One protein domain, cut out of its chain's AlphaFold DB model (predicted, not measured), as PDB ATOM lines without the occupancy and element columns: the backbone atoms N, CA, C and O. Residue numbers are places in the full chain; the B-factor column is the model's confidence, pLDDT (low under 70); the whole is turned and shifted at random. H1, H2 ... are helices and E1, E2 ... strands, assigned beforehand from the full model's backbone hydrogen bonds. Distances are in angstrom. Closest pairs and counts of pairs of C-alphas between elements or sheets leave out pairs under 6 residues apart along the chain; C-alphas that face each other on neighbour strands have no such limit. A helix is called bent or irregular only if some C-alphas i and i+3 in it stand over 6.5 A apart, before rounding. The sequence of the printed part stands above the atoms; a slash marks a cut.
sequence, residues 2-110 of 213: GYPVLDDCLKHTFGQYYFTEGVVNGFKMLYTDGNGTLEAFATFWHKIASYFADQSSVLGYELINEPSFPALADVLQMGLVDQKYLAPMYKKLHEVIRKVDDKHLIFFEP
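What this domain is: This is residues 2 to 110 of the 213 residues of the protein "Hypothetical protein" of Rotaria sp. Silwood2 (UniProt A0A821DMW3). A small sheet of two strands, E1 and E2, lies beside two long helices, H4 and H5, which slant side by side, with H3 meeting both. Residues 2 to 8, of which 6 to 8 belong to H1, and residues 10 to 16, of which 14 to 16 belong to H2, stick out from this body as an arm. The printed part has 109 residues, ordered H1, H2, H3, H4, E1, H5, E2; it is mostly helix, its sheet is parallel, and the helix packing is mostly crossed. It is only just loose, close to compact, with a radius of gyration of the C-alphas of 16.1 A and spans of 45 by 33 by 25 A.

How they stand to each other: E1, residues 60 to 62, and E2, residues 105 to 108, are parallel at 12 degrees; N 61 and O 105, 2.9 A apart, are within hydrogen-bond range. With H5, residues 80 to 98, they form a strand-helix-strand unit, two parallel strands with a helix between, with a right-handed crossover. The closest C-alphas of H5 and E2 are Tyr 90 and Phe 108, 7.4 A. H4, residues 34 to 52, touches H5 residues 89 to 97 alone, closest at the C-alphas of His 46 and Ile 97, 5.3 A, at a steep tilt of 43 degrees, the same way. H3, residues 21 to 31, touches H4 residues 34 to 41 alone, closest at the C-alphas of Leu 30 and Leu 38, 5.0 A, at a steep tilt of 62 degrees. H3 only just touches H5, with 3 pairs of C-alphas within 8 A, the closest Tyr 31 and Tyr 85, 5.7 A. H2, residues 14 to 19, is close to H3 but not clearly touching, with the closest C-alphas, Tyr 18 and Val 24, 6.7 A apart; H1, residues 6 to 9, is apart from H2. In H3 every O i to N i+4 pair is within hydrogen-bond range, against 13 of 15 in H4 and in H5 and 0 of 2 in H2, where 3 of 3 O i to N i+3 pairs are; H1 is too short for an O i to N i+4 pair.

Where its parts are: H4 is 28.1 A long, H5 26.4 A, H3 15.4 A, H2 10.3 A, E2 9.8 A, E1 6.8 A and H1 4.9 A. H1 begins at C-alpha 6 (21.597, -20.578, -2.638), and E2 ends at C-alpha 108 (45.399, -16.408, -22.832). H4 is irregular, with C-alphas 35 and 38 8.4 A apart, and H5 only just, with C-alphas 84 and 87 6.7 A apart; H5 has a kink of 39 degrees near residue 87.

The domain as a whole: The C-alphas of Asp 7 and Asp 102 are the two farthest apart, 45.9 A. The printed part has no cut, the link from E1 to H5 is long, and no printed residue is under 70 in pLDDT.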
ATOM      1  N   GLY A   2      19.383 -32.348  -6.420       78.81
ATOM      2  CA  GLY A   2      20.851 -32.478  -6.525       78.81
ATOM      3  C   GLY A   2      21.639 -31.164  -6.655       78.81
ATOM      4  O   GLY A   2      22.842 -31.169  -6.438       78.81
ATOM      5  N   TYR A   3      20.972 -30.049  -6.961       79.56
ATOM      6  CA  TYR A   3      21.575 -28.723  -6.998       79.56
ATOM      7  C   TYR A   3      21.707 -28.132  -5.588       79.56
ATOM      8  O   TYR A   3      20.797 -28.318  -4.771       79.56
ATOM      9  N   PRO A   4      22.811 -27.420  -5.303       79.19
ATOM     10  CA  PRO A   4      22.993 -26.729  -4.034       79.19
ATOM     11  C   PRO A   4      21.953 -25.613  -3.864       79.19
ATOM     12  O   PRO A   4      21.510 -24.994  -4.834       79.19
ATOM     13  N   VAL A   5      21.550 -25.368  -2.617       88.81
ATOM     14  CA  VAL A   5      20.632 -24.280  -2.266       88.81
ATOM     15  C   VAL A   5      21.436 -22.987  -2.129       88.81
ATOM     16  O   VAL A   5      22.518 -22.994  -1.546       88.81
ATOM     17  N   LEU A   6      20.904 -21.872  -2.640       87.62
ATOM     18  CA  LEU A   6      21.597 -20.578  -2.638       87.62
ATOM     19  C   LEU A   6      22.068 -20.159  -1.235       87.62
ATOM     20  O   LEU A   6      23.201 -19.710  -1.085       87.62
ATOM     21  N   ASP A   7      21.241 -20.367  -0.209       91.50
ATOM     22  CA  ASP A   7      21.583 -20.042   1.182       91.50
ATOM     23  C   ASP A   7      22.810 -20.807   1.692       91.50
ATOM     24  O   ASP A   7      23.555 -20.295   2.527       91.50
ATOM     25  N   ASP A   8      23.049 -22.022   1.193       86.44
ATOM     26  CA  ASP A   8      24.269 -22.767   1.497       86.44
ATOM     27  C   ASP A   8      25.457 -22.219   0.702       86.44
ATOM     28  O   ASP A   8      26.544 -22.069   1.261       86.44
ATOM     29  N   CYS A   9      25.246 -21.840  -0.564       85.56
ATOM     30  CA  CYS A   9      26.292 -21.255  -1.402       85.56
ATOM     31  C   CYS A   9      26.848 -19.942  -0.828       85.56
ATOM     32  O   CYS A   9      28.053 -19.700  -0.890       85.56
ATOM     33  N   LEU A  10      25.982 -19.112  -0.241       88.62
ATOM     34  CA  LEU A  10      26.332 -17.793   0.296       88.62
ATOM     35  C   LEU A  10      27.056 -17.837   1.656       88.62
ATOM     36  O   LEU A  10      27.485 -16.796   2.153       88.62
ATOM     37  N   LYS A  11      27.230 -19.020   2.262       89.56
ATOM     38  CA  LYS A  11      28.013 -19.187   3.506       89.56
ATOM     39  C   LYS A  11      29.523 -19.081   3.283       89.56
ATOM     40  O   LYS A  11      30.262 -18.854   4.241       89.56
ATOM     41  N   HIS A  12      29.967 -19.238   2.040       88.44
ATOM     42  CA  HIS A  12      31.366 -19.237   1.635       88.44
ATOM     43  C   HIS A  12      31.609 -18.136   0.605       88.44
ATOM     44  O   HIS A  12      30.716 -17.788  -0.168       88.44
ATOM     45  N   THR A  13      32.818 -17.577   0.580       87.19
ATOM     46  CA  THR A  13      33.196 -16.673  -0.512       87.19
ATOM     47  C   THR A  13      33.384 -17.483  -1.789       87.19
ATOM     48  O   THR A  13      33.821 -18.632  -1.738       87.19
ATOM     49  N   PHE A  14      33.070 -16.895  -2.947       88.56
ATOM     50  CA  PHE A  14      33.139 -17.601  -4.230       88.56
ATOM     51  C   PHE A  14      34.511 -18.260  -4.465       88.56
ATOM     52  O   PHE A  14      34.583 -19.441  -4.802       88.56
ATOM     53  N   GLY A  15      35.597 -17.541  -4.156       89.44
ATOM     54  CA  GLY A  15      36.966 -18.039  -4.302       89.44
ATOM     55  C   GLY A  15      37.276 -19.314  -3.502       89.44
ATOM     56  O   GLY A  15      38.135 -20.098  -3.898       89.44
ATOM     57  N   GLN A  16      36.553 -19.591  -2.409       91.50
ATOM     58  CA  GLN A  16      36.740 -20.830  -1.643       91.50
ATOM     59  C   GLN A  16      36.329 -22.074  -2.438       91.50
ATOM     60  O   GLN A  16      36.859 -23.158  -2.184       91.50
ATOM     61  N   TYR A  17      35.436 -21.944  -3.425       93.06
ATOM     62  CA  TYR A  17      34.978 -23.092  -4.202       93.06
ATOM     63  C   TYR A  17      36.051 -23.675  -5.127       93.06
ATOM     64  O   TYR A  17      35.992 -24.874  -5.416       93.06
ATOM     65  N   TYR A  18      37.076 -22.895  -5.499       94.38
ATOM     66  CA  TYR A  18      38.237 -23.394  -6.249       94.38
ATOM     67  C   TYR A  18      38.960 -24.543  -5.539       94.38
ATOM     68  O   TYR A  18      39.540 -25.403  -6.192       94.38
ATOM     69  N   PHE A  19      38.876 -24.603  -4.209       94.00
ATOM     70  CA  PHE A  19      39.526 -25.633  -3.398       94.00
ATOM     71  C   PHE A  19      38.663 -26.884  -3.190       94.00
ATOM     72  O   PHE A  19      39.099 -27.826  -2.525       94.00
ATOM     73  N   THR A  20      37.441 -26.925  -3.729       93.50
ATOM     74  CA  THR A  20      36.604 -28.127  -3.633       93.50
ATOM     75  C   THR A  20      37.110 -29.232  -4.552       93.50
ATOM     76  O   THR A  20      37.562 -28.981  -5.667       93.50
ATOM     77  N   GLU A  21      36.956 -30.484  -4.120       94.06
ATOM     78  CA  GLU A  21      37.340 -31.654  -4.918       94.06
ATOM     79  C   GLU A  21      36.681 -31.654  -6.307       94.06
ATOM     80  O   GLU A  21      37.331 -31.978  -7.299       94.06
ATOM     81  N   GLY A  22      35.408 -31.254  -6.394       94.25
ATOM     82  CA  GLY A  22      34.680 -31.192  -7.660       94.25
ATOM     83  C   GLY A  22      35.297 -30.207  -8.655       94.25
ATOM     84  O   GLY A  22      35.486 -30.562  -9.817       94.25
ATOM     85  N   VAL A  23      35.656 -29.001  -8.204       95.50
ATOM     86  CA  VAL A  23      36.269 -27.978  -9.068       95.50
ATOM     87  C   VAL A  23      37.687 -28.380  -9.471       95.50
ATOM     88  O   VAL A  23      38.010 -28.349 -10.659       95.50
ATOM     89  N   VAL A  24      38.500 -28.855  -8.524       96.88
ATOM     90  CA  VAL A  24      39.866 -29.335  -8.800       96.88
ATOM     91  C   VAL A  24      39.852 -30.488  -9.809       96.88
ATOM     92  O   VAL A  24      40.608 -30.482 -10.783       96.88
ATOM     93  N   ASN A  25      38.950 -31.462  -9.636       96.81
ATOM     94  CA  ASN A  25      38.791 -32.561 -10.589       96.81
ATOM     95  C   ASN A  25      38.278 -32.079 -11.952       96.81
ATOM     96  O   ASN A  25      38.706 -32.616 -12.972       96.81
ATOM     97  N   GLY A  26      37.417 -31.060 -11.992       97.38
ATOM     98  CA  GLY A  26      36.962 -30.433 -13.233       97.38
ATOM     99  C   GLY A  26      38.119 -29.854 -14.049       97.38
ATOM    100  O   GLY A  26      38.282 -30.210 -15.216       97.38
ATOM    101  N   PHE A  27      38.981 -29.045 -13.426       97.94
ATOM    102  CA  PHE A  27      40.181 -28.510 -14.084       97.94
ATOM    103  C   PHE A  27      41.158 -29.611 -14.491       97.94
ATOM    104  O   PHE A  27      41.681 -29.599 -15.603       97.94
ATOM    105  N   LYS A  28      41.348 -30.628 -13.644       97.56
ATOM    106  CA  LYS A  28      42.148 -31.803 -14.005       97.56
ATOM    107  C   LYS A  28      41.615 -32.490 -15.260       97.56
ATOM    108  O   LYS A  28      42.392 -32.739 -16.175       97.56
ATOM    109  N   MET A  29      40.313 -32.764 -15.330       97.88
ATOM    110  CA  MET A  29      39.686 -33.369 -16.509       97.88
ATOM    111  C   MET A  29      39.834 -32.485 -17.748       97.88
ATOM    112  O   MET A  29      40.140 -33.004 -18.819       97.88
ATOM    113  N   LEU A  30      39.674 -31.168 -17.604       98.44
ATOM    114  CA  LEU A  30      39.876 -30.220 -18.695       98.44
ATOM    115  C   LEU A  30      41.315 -30.252 -19.226       98.44
ATOM    116  O   LEU A  30      41.510 -30.275 -20.433       98.44
ATOM    117  N   TYR A  31      42.328 -30.291 -18.362       97.88
ATOM    118  CA  TYR A  31      43.725 -30.228 -18.805       97.88
ATOM    119  C   TYR A  31      44.274 -31.565 -19.299       97.88
ATOM    120  O   TYR A  31      45.125 -31.591 -20.185       97.88
ATOM    121  N   THR A  32      43.812 -32.682 -18.734       96.56
ATOM    122  CA  THR A  32      44.314 -34.025 -19.077       96.56
ATOM    123  C   THR A  32      43.406 -34.781 -20.040       96.56
ATOM    124  O   THR A  32      43.545 -35.995 -20.164       96.56
ATOM    125  N   ASP A  33      42.442 -34.097 -20.660       97.81
ATOM    126  CA  ASP A  33      41.403 -34.693 -21.508       97.81
ATOM    127  C   ASP A  33      40.622 -35.841 -20.833       97.81
ATOM    128  O   ASP A  33      40.234 -36.840 -21.441       97.81
ATOM    129  N   GLY A  34      40.379 -35.708 -19.528       97.00
ATOM    130  CA  GLY A  34      39.583 -36.668 -18.772       97.00
ATOM    131  C   GLY A  34      38.186 -36.789 -19.376       97.00
ATOM    132  O   GLY A  34      37.477 -35.792 -19.501       97.00
ATOM    133  N   ASN A  35      37.787 -38.003 -19.756       96.56
ATOM    134  CA  ASN A  35      36.513 -38.295 -20.426       96.56
ATOM    135  C   ASN A  35      36.259 -37.472 -21.709       96.56
ATOM    136  O   ASN A  35      35.104 -37.210 -22.041       96.56
ATOM    137  N   GLY A  36      37.309 -37.051 -22.424       98.19
ATOM    138  CA  GLY A  36      37.174 -36.253 -23.649       98.19
ATOM    139  C   GLY A  36      36.813 -34.784 -23.400       98.19
ATOM    140  O   GLY A  36      36.322 -34.109 -24.305       98.19
ATOM    141  N   THR A  37      36.995 -34.285 -22.172       98.50
ATOM    142  CA  THR A  37      36.617 -32.912 -21.798       98.50
ATOM    143  C   THR A  37      37.415 -31.867 -22.580       98.50
ATOM    144  O   THR A  37      36.837 -30.874 -23.028       98.50
ATOM    145  N   LEU A  38      38.714 -32.089 -22.806       98.62
ATOM    146  CA  LEU A  38      39.534 -31.158 -23.581       98.62
ATOM    147  C   LEU A  38      39.160 -31.200 -25.060       98.62
ATOM    148  O   LEU A  38      39.117 -30.160 -25.712       98.62
ATOM    149  N   GLU A  39      38.879 -32.383 -25.605       98.75
ATOM    150  CA  GLU A  39      38.404 -32.517 -26.988       98.75
ATOM    151  C   GLU A  39      37.055 -31.831 -27.204       98.75
ATOM    152  O   GLU A  39      36.855 -31.131 -28.201       98.75
ATOM    153  N   ALA A  40      36.130 -31.970 -26.253       98.75
ATOM    154  CA  ALA A  40      34.855 -31.265 -26.293       98.75
ATOM    155  C   ALA A  40      35.057 -29.742 -26.236       98.75
ATOM    156  O   ALA A  40      34.426 -29.009 -27.002       98.75
ATOM    157  N   PHE A  41      35.976 -29.264 -25.394       98.81
ATOM    158  CA  PHE A  41      36.307 -27.842 -25.299       98.81
ATOM    159  C   PHE A  41      36.986 -27.304 -26.567       98.81
ATOM    160  O   PHE A  41      36.635 -26.233 -27.060       98.81
ATOM    161  N   ALA A  42      37.893 -28.075 -27.165       98.88
ATOM    162  CA  ALA A  42      38.495 -27.747 -28.454       98.88
ATOM    163  C   ALA A  42      37.443 -27.705 -29.575       98.88
ATOM    164  O   ALA A  42      37.444 -26.789 -30.397       98.88
ATOM    165  N   THR A  43      36.492 -28.642 -29.577       98.88
ATOM    166  CA  THR A  43      35.362 -28.656 -30.523       98.88
ATOM    167  C   THR A  43      34.472 -27.423 -30.356       98.88
ATOM    168  O   THR A  43      34.044 -26.829 -31.350       98.88
ATOM    169  N   PHE A  44      34.216 -27.005 -29.115       98.81
ATOM    170  CA  PHE A  44      33.524 -25.752 -28.821       98.81
ATOM    171  C   PHE A  44      34.265 -24.555 -29.430       98.81
ATOM    172  O   PHE A  44      33.668 -23.807 -30.206       98.81
ATOM    173  N   TRP A  45      35.569 -24.423 -29.177       98.81
ATOM    174  CA  TRP A  45      36.371 -23.322 -29.714       98.81
ATOM    175  C   TRP A  45      36.451 -23.318 -31.240       98.81
ATOM    176  O   TRP A  45      36.321 -22.259 -31.850       98.81
ATOM    177  N   HIS A  46      36.565 -24.489 -31.872       98.88
ATOM    178  CA  HIS A  46      36.479 -24.607 -33.327       98.88
ATOM    179  C   HIS A  46      35.169 -24.023 -33.864       98.88
ATOM    180  O   HIS A  46      35.166 -23.290 -34.854       98.88
ATOM    181  N   LYS A  47      34.045 -24.335 -33.207       98.88
ATOM    182  CA  LYS A  47      32.717 -23.874 -33.614       98.88
ATOM    183  C   LYS A  47      32.551 -22.366 -33.431       98.88
ATOM    184  O   LYS A  47      32.018 -21.719 -34.329       98.88
ATOM    185  N   ILE A  48      33.008 -21.817 -32.304       98.75
ATOM    186  CA  ILE A  48      32.978 -20.371 -32.039       98.75
ATOM    187  C   ILE A  48      33.830 -19.626 -33.068       98.75
ATOM    188  O   ILE A  48      33.318 -18.733 -33.740       98.75
ATOM    189  N   ALA A  49      35.081 -20.045 -33.267       98.81
ATOM    190  CA  ALA A  49      35.975 -19.411 -34.232       98.81
ATOM    191  C   ALA A  49      35.439 -19.501 -35.667       98.81
ATOM    192  O   ALA A  49      35.451 -18.511 -36.387       98.81
ATOM    193  N   SER A  50      34.880 -20.650 -36.069       98.81
ATOM    194  CA  SER A  50      34.260 -20.801 -37.395       98.81
ATOM    195  C   SER A  50      33.098 -19.832 -37.611       98.81
ATOM    196  O   SER A  50      32.908 -19.327 -38.712       98.81
ATOM    197  N   TYR A  51      32.297 -19.588 -36.571       98.69
ATOM    198  CA  TYR A  51      31.139 -18.703 -36.657       98.69
ATOM    199  C   TYR A  51      31.544 -17.227 -36.773       98.69
ATOM    200  O   TYR A  51      30.923 -16.473 -37.520       98.69
ATOM    201  N   PHE A  52      32.592 -16.820 -36.054       98.69
ATOM    202  CA  PHE A  52      33.042 -15.429 -35.991       98.69
ATOM    203  C   PHE A  52      34.193 -15.083 -36.950       98.69
ATOM    204  O   PHE A  52      34.550 -13.913 -37.036       98.69
ATOM    205  N   ALA A  53      34.724 -16.036 -37.726       98.44
ATOM    206  CA  ALA A  53      35.912 -15.861 -38.577       98.44
ATOM    207  C   ALA A  53      35.870 -14.647 -39.531       98.44
ATOM    208  O   ALA A  53      36.908 -14.045 -39.823       98.44
ATOM    209  N   ASP A  54      34.678 -14.266 -39.998       98.19
ATOM    210  CA  ASP A  54      34.470 -13.128 -40.907       98.19
ATOM    211  C   ASP A  54      33.887 -11.877 -40.217       98.19
ATOM    212  O   ASP A  54      33.565 -10.890 -40.882       98.19
ATOM    213  N   GLN A  55      33.748 -11.882 -38.888       98.25
ATOM    214  CA  GLN A  55      33.155 -10.786 -38.118       98.25
ATOM    215  C   GLN A  55      34.217  -9.799 -37.625       98.25
ATOM    216  O   GLN A  55      34.709  -9.913 -36.511       98.25
ATOM    217  N   SER A  56      34.503  -8.757 -38.408       96.75
ATOM    218  CA  SER A  56      35.537  -7.757 -38.076       96.75
ATOM    219  C   SER A  56      35.295  -6.953 -36.790       96.75
ATOM    220  O   SER A  56      36.183  -6.225 -36.356       96.75
ATOM    221  N   SER A  57      34.090  -7.008 -36.215       97.50
ATOM    222  CA  SER A  57      33.778  -6.387 -34.921       97.50
ATOM    223  C   SER A  57      34.249  -7.217 -33.725       97.50
ATOM    224  O   SER A  57      34.238  -6.718 -32.603       97.50
ATOM    225  N   VAL A  58      34.615  -8.482 -33.936       98.25
ATOM    226  CA  VAL A  58      35.209  -9.324 -32.899       98.25
ATOM    227  C   VAL A  58      36.682  -8.948 -32.779       98.25
ATOM    228  O   VAL A  58      37.401  -8.902 -33.768       98.25
ATOM    229  N   LEU A  59      37.141  -8.651 -31.565       97.38
ATOM    230  CA  LEU A  59      38.560  -8.381 -31.319       97.38
ATOM    231  C   LEU A  59      39.368  -9.688 -31.278       97.38
ATOM    232  O   LEU A  59      40.442  -9.800 -31.871       97.38
ATOM    233  N   GLY A  60      38.840 -10.689 -30.575       98.12
ATOM    234  CA  GLY A  60      39.498 -11.969 -30.379       98.12
ATOM    235  C   GLY A  60      38.747 -12.907 -29.451       98.12
ATOM    236  O   GLY A  60      37.587 -12.676 -29.111       98.12
ATOM    237  N   TYR A  61      39.443 -13.967 -29.058       98.69
ATOM    238  CA  TYR A  61      38.928 -15.067 -28.256       98.69
ATOM    239  C   TYR A  61      39.768 -15.240 -26.994       98.69
ATOM    240  O   TYR A  61      40.950 -15.564 -27.096       98.69
ATOM    241  N   GLU A  62      39.167 -15.055 -25.823       98.69
ATOM    242  CA  GLU A  62      39.783 -15.384 -24.535       98.69
ATOM    243  C   GLU A  62      39.484 -16.824 -24.162       98.69
ATOM    244  O   GLU A  62      38.328 -17.210 -24.000       98.69
ATOM    245  N   LEU A  63      40.541 -17.642 -24.138       98.69
ATOM    246  CA  LEU A  63      40.406 -19.097 -24.161       98.69
ATOM    247  C   LEU A  63      39.719 -19.651 -22.916       98.69
ATOM    248  O   LEU A  63      38.976 -20.627 -23.026       98.69
ATOM    249  N   ILE A  64      39.991 -19.069 -21.751       98.62
ATOM    250  CA  ILE A  64      39.379 -19.424 -20.472       98.62
ATOM    251  C   ILE A  64      39.651 -18.310 -19.461       98.62
ATOM    252  O   ILE A  64      40.787 -17.865 -19.348       98.62
ATOM    253  N   ASN A  65      38.609 -17.928 -18.728       98.50
ATOM    254  CA  ASN A  65      38.685 -16.996 -17.609       98.50
ATOM    255  C   ASN A  65      39.203 -17.706 -16.357       98.50
ATOM    256  O   ASN A  65      38.641 -18.742 -15.977       98.50
ATOM    257  N   GLU A  66      40.206 -17.136 -15.694       97.44
ATOM    258  CA  GLU A  66      40.732 -17.563 -14.391       97.44
ATOM    259  C   GLU A  66      40.922 -19.086 -14.264       97.44
ATOM    260  O   GLU A  66      40.316 -19.744 -13.399       97.44
ATOM    261  N   PRO A  67      41.752 -19.698 -15.132       97.62
ATOM    262  CA  PRO A  67      42.052 -21.116 -15.026       97.62
ATOM    263  C   PRO A  67      42.676 -21.427 -13.660       97.62
ATOM    264  O   PRO A  67      43.498 -20.677 -13.136       97.62
ATOM    265  N   SER A  68      42.304 -22.565 -13.075       96.00
ATOM    266  CA  SER A  68      42.770 -22.965 -11.745       96.00
ATOM    267  C   SER A  68      43.632 -24.221 -11.779       96.00
ATOM    268  O   SER A  68      43.991 -24.730 -12.839       96.00
ATOM    269  N   PHE A  69      43.980 -24.738 -10.609       95.19
ATOM    270  CA  PHE A  69      44.892 -25.859 -10.453       95.19
ATOM    271  C   PHE A  69      44.191 -27.226 -10.519       95.19
ATOM    272  O   PHE A  69      43.103 -27.402  -9.970       95.19
ATOM    273  N   PRO A  70      44.827 -28.245 -11.129       95.31
ATOM    274  CA  PRO A  70      44.288 -29.606 -11.182       95.31
ATOM    275  C   PRO A  70      44.664 -30.453  -9.954       95.31
ATOM    276  O   PRO A  70      44.181 -31.578  -9.803       95.31
ATOM    277  N   ALA A  71      45.549 -29.943  -9.091       93.44
ATOM    278  CA  ALA A  71      45.891 -30.513  -7.795       93.44
ATOM    279  C   ALA A  71      46.430 -29.425  -6.856       93.44
ATOM    280  O   ALA A  71      47.203 -28.565  -7.270       93.44
ATOM    281  N   LEU A  72      46.081 -29.497  -5.568       88.44
ATOM    282  CA  LEU A  72      46.526 -28.518  -4.566       88.44
ATOM    283  C   LEU A  72      48.057 -28.461  -4.420       88.44
ATOM    284  O   LEU A  72      48.615 -27.420  -4.096       88.44
ATOM    285  N   ALA A  73      48.751 -29.571  -4.673       90.81
ATOM    286  CA  ALA A  73      50.209 -29.592  -4.639       90.81
ATOM    287  C   ALA A  73      50.841 -28.756  -5.767       90.81
ATOM    288  O   ALA A  73      51.955 -28.270  -5.592       90.81
ATOM    289  N   ASP A  74      50.146 -28.567  -6.895       88.94
ATOM    290  CA  ASP A  74      50.710 -27.863  -8.047       88.94
ATOM    291  C   ASP A  74      50.804 -26.344  -7.807       88.94
ATOM    292  O   ASP A  74      51.726 -25.718  -8.316       88.94
ATOM    293  N   VAL A  75      49.934 -25.751  -6.970       84.31
ATOM    294  CA  VAL A  75      50.019 -24.313  -6.614       84.31
ATOM    295  C   VAL A  75      51.120 -23.980  -5.611       84.31
ATOM    296  O   VAL A  75      51.412 -22.812  -5.381       84.31
ATOM    297  N   LEU A  76      51.759 -24.986  -5.009       87.00
ATOM    298  CA  LEU A  76      52.915 -24.759  -4.136       87.00
ATOM    299  C   LEU A  76      54.172 -24.383  -4.933       87.00
ATOM    300  O   LEU A  76      55.133 -23.870  -4.360       87.00
ATOM    301  N   GLN A  77      54.170 -24.637  -6.243       90.06
ATOM    302  CA  GLN A  77      55.238 -24.264  -7.154       90.06
ATOM    303  C   GLN A  77      54.700 -23.278  -8.193       90.06
ATOM    304  O   GLN A  77      54.071 -23.673  -9.171       90.06
ATOM    305  N   MET A  78      54.998 -21.994  -7.993       88.62
ATOM    306  CA  MET A  78      54.580 -20.914  -8.891       88.62
ATOM    307  C   MET A  78      54.980 -21.205 -10.347       88.62
ATOM    308  O   MET A  78      56.120 -21.592 -10.626       88.62
ATOM    309  N   GLY A  79      54.028 -21.052 -11.261       94.31
ATOM    310  CA  GLY A  79      54.159 -21.319 -12.689       94.31
ATOM    311  C   GLY A  79      54.086 -22.798 -13.083       94.31
ATOM    312  O   GLY A  79      54.057 -23.115 -14.273       94.31
ATOM    313  N   LEU A  80      54.041 -23.749 -12.143       95.38
ATOM    314  CA  LEU A  80      53.961 -25.166 -12.513       95.38
ATOM    315  C   LEU A  80      52.666 -25.473 -13.273       95.38
ATOM    316  O   LEU A  80      52.693 -26.243 -14.235       95.38
ATOM    317  N   VAL A  81      51.546 -24.863 -12.866       96.88
ATOM    318  CA  VAL A  81      50.245 -25.063 -13.517       96.88
ATOM    319  C   VAL A  81      50.291 -24.567 -14.960       96.88
ATOM    320  O   VAL A  81      49.962 -25.319 -15.884       96.88
ATOM    321  N   ASP A  82      50.788 -23.346 -15.158       97.31
ATOM    322  CA  ASP A  82      50.965 -22.743 -16.476       97.31
ATOM    323  C   ASP A  82      51.803 -23.625 -17.402       97.31
ATOM    324  O   ASP A  82      51.396 -23.952 -18.517       97.31
ATOM    325  N   GLN A  83      52.981 -24.036 -16.927       96.75
ATOM    326  CA  GLN A  83      53.947 -24.775 -17.731       96.75
ATOM    327  C   GLN A  83      53.438 -26.173 -18.093       96.75
ATOM    328  O   GLN A  83      53.585 -26.625 -19.230       96.75
ATOM    329  N   LYS A  84      52.891 -26.888 -17.107       97.06
ATOM    330  CA  LYS A  84      52.574 -28.312 -17.227       97.06
ATOM    331  C   LYS A  84      51.214 -28.561 -17.868       97.06
ATOM    332  O   LYS A  84      51.048 -29.593 -18.517       97.06
ATOM    333  N   TYR A  85      50.260 -27.650 -17.686       98.00
ATOM    334  CA  TYR A  85      48.863 -27.871 -18.059       98.00
ATOM    335  C   TYR A  85      48.327 -26.822 -19.029       98.00
ATOM    336  O   TYR A  85      47.819 -27.190 -20.091       98.00
ATOM    337  N   LEU A  86      48.474 -25.530 -18.719       98.38
ATOM    338  CA  LEU A  86      47.876 -24.483 -19.551       98.38
ATOM    339  C   LEU A  86      48.601 -24.310 -20.882       98.38
ATOM    340  O   LEU A  86      47.940 -24.237 -21.911       98.38
ATOM    341  N   ALA A  87      49.937 -24.324 -20.913       98.44
ATOM    342  CA  ALA A  87      50.677 -24.141 -22.163       98.44
ATOM    343  C   ALA A  87      50.341 -25.226 -23.213       98.44
ATOM    344  O   ALA A  87      50.016 -24.863 -24.349       98.44
ATOM    345  N   PRO A  88      50.318 -26.538 -22.878       98.50
ATOM    346  CA  PRO A  88      49.858 -27.568 -23.812       98.50
ATOM    347  C   PRO A  88      48.390 -27.411 -24.228       98.50
ATOM    348  O   PRO A  88      48.069 -27.579 -25.407       98.50
ATOM    349  N   MET A  89      47.502 -27.072 -23.285       98.75
ATOM    350  CA  MET A  89      46.083 -26.854 -23.574       98.75
ATOM    351  C   MET A  89      45.893 -25.693 -24.554       98.75
ATOM    352  O   MET A  89      45.242 -25.852 -25.585       98.75
ATOM    353  N   TYR A  90      46.497 -24.540 -24.277       98.81
ATOM    354  CA  TYR A  90      46.387 -23.356 -25.119       98.81
ATOM    355  C   TYR A  90      46.985 -23.564 -26.497       98.81
ATOM    356  O   TYR A  90      46.378 -23.132 -27.474       98.81
ATOM    357  N   LYS A  91      48.110 -24.278 -26.610       98.81
ATOM    358  CA  LYS A  91      48.660 -24.655 -27.915       98.81
ATOM    359  C   LYS A  91      47.658 -25.471 -28.734       98.81
ATOM    360  O   LYS A  91      47.426 -25.171 -29.903       98.81
ATOM    361  N   LYS A  92      47.002 -26.461 -28.121       98.81
ATOM    362  CA  LYS A  92      45.962 -27.256 -28.789       98.81
ATOM    363  C   LYS A  92      44.775 -26.399 -29.237       98.81
ATOM    364  O   LYS A  92      44.315 -26.532 -30.370       98.81
ATOM    365  N   LEU A  93      44.275 -25.519 -28.367       98.88
ATOM    366  CA  LEU A  93      43.158 -24.627 -28.701       98.88
ATOM    367  C   LEU A  93      43.533 -23.652 -29.820       98.88
ATOM    368  O   LEU A  93      42.765 -23.475 -30.764       98.88
ATOM    369  N   HIS A  94      44.744 -23.097 -29.765       98.81
ATOM    370  CA  HIS A  94      45.316 -22.275 -30.821       98.81
ATOM    371  C   HIS A  94      45.306 -23.005 -32.169       98.81
ATOM    372  O   HIS A  94      44.743 -22.494 -33.133       98.81
ATOM    373  N   GLU A  95      45.862 -24.218 -32.240       98.81
ATOM    374  CA  GLU A  95      45.902 -25.016 -33.473       98.81
ATOM    375  C   GLU A  95      44.500 -25.290 -34.036       98.81
ATOM    376  O   GLU A  95      44.302 -25.317 -35.250       98.81
ATOM    377  N   VAL A  96      43.509 -25.490 -33.169       98.81
ATOM    378  CA  VAL A  96      42.124 -25.758 -33.575       98.81
ATOM    379  C   VAL A  96      41.414 -24.508 -34.095       98.81
ATOM    380  O   VAL A  96      40.689 -24.603 -35.090       98.81
ATOM    381  N   ILE A  97      41.642 -23.353 -33.471       98.94
ATOM    382  CA  ILE A  97      41.111 -22.056 -33.910       98.94
ATOM    383  C   ILE A  97      41.753 -21.647 -35.241       98.94
ATOM    384  O   ILE A  97      41.046 -21.307 -36.190       98.94
ATOM    385  N   ARG A  98      43.081 -21.767 -35.370       98.69
ATOM    386  CA  ARG A  98      43.821 -21.364 -36.581       98.69
ATOM    387  C   ARG A  98      43.519 -22.199 -37.825       98.69
ATOM    388  O   ARG A  98      43.828 -21.767 -38.929       98.69
ATOM    389  N   LYS A  99      42.838 -23.343 -37.689       98.69
ATOM    390  CA  LYS A  99      42.282 -24.083 -38.840       98.69
ATOM    391  C   LYS A  99      41.171 -23.324 -39.570       98.69
ATOM    392  O   LYS A  99      40.920 -23.631 -40.731       98.69
ATOM    393  N   VAL A 100      40.484 -22.404 -38.894       98.81
ATOM    394  CA  VAL A 100      39.290 -21.715 -39.419       98.81
ATOM    395  C   VAL A 100      39.380 -20.196 -39.337       98.81
ATOM    396  O   VAL A 100      38.681 -19.513 -40.077       98.81
ATOM    397  N   ASP A 101      40.258 -19.663 -38.490       98.75
ATOM    398  CA  ASP A 101      40.422 -18.227 -38.291       98.75
ATOM    399  C   ASP A 101      41.880 -17.874 -37.967       98.75
ATOM    400  O   ASP A 101      42.365 -18.132 -36.866       98.75
ATOM    401  N   ASP A 102      42.582 -17.245 -38.914       98.00
ATOM    402  CA  ASP A 102      43.964 -16.760 -38.742       98.00
ATOM    403  C   ASP A 102      44.059 -15.235 -38.521       98.00
ATOM    404  O   ASP A 102      45.136 -14.647 -38.607       98.00
ATOM    405  N   LYS A 103      42.939 -14.556 -38.247       97.69
ATOM    406  CA  LYS A 103      42.900 -13.085 -38.160       97.69
ATOM    407  C   LYS A 103      42.726 -12.605 -36.727       97.69
ATOM    408  O   LYS A 103      43.496 -11.763 -36.271       97.69
ATOM    409  N   HIS A 104      41.730 -13.140 -36.026       98.62
ATOM    410  CA  HIS A 104      41.352 -12.652 -34.704       98.62
ATOM    411  C   HIS A 104      42.422 -12.945 -33.649       98.62
ATOM    412  O   HIS A 104      43.176 -13.922 -33.759       98.62
ATOM    413  N   LEU A 105      42.498 -12.091 -32.626       98.62
ATOM    414  CA  LEU A 105      43.434 -12.262 -31.517       98.62
ATOM    415  C   LEU A 105      43.059 -13.496 -30.681       98.62
ATOM    416  O   LEU A 105      41.884 -13.826 -30.543       98.62
ATOM    417  N   ILE A 106      44.053 -14.168 -30.099       98.81
ATOM    418  CA  ILE A 106      43.834 -15.206 -29.079       98.81
ATOM    419  C   ILE A 106      44.389 -14.695 -27.753       98.81
ATOM    420  O   ILE A 106      45.598 -14.488 -27.640       98.81
ATOM    421  N   PHE A 107      43.505 -14.496 -26.780       98.81
ATOM    422  CA  PHE A 107      43.826 -14.088 -25.419       98.81
ATOM    423  C   PHE A 107      44.024 -15.325 -24.545       98.81
ATOM    424  O   PHE A 107      43.273 -16.302 -24.652       98.81
ATOM    425  N   PHE A 108      45.067 -15.308 -23.724       98.62
ATOM    426  CA  PHE A 108      45.399 -16.408 -22.832       98.62
ATOM    427  C   PHE A 108      45.844 -15.883 -21.470       98.62
ATOM    428  O   PHE A 108      46.723 -15.022 -21.383       98.62
ATOM    429  N   GLU A 109      45.264 -16.472 -20.428       98.38
ATOM    430  CA  GLU A 109      45.507 -16.110 -19.037       98.38
ATOM    431  C   GLU A 109      46.433 -17.114 -18.337       98.38
ATOM    432  O   GLU A 109      46.446 -18.303 -18.687       98.38
ATOM    433  N   PRO A 110      47.197 -16.677 -17.324       97.31
ATOM    434  CA  PRO A 110      47.860 -17.589 -16.404       97.31
ATOM    435  C   PRO A 110      46.870 -18.222 -15.428       97.31
ATOM    436  O   PRO A 110      45.723 -17.798 -15.310       97.31
TER     437      PRO A 110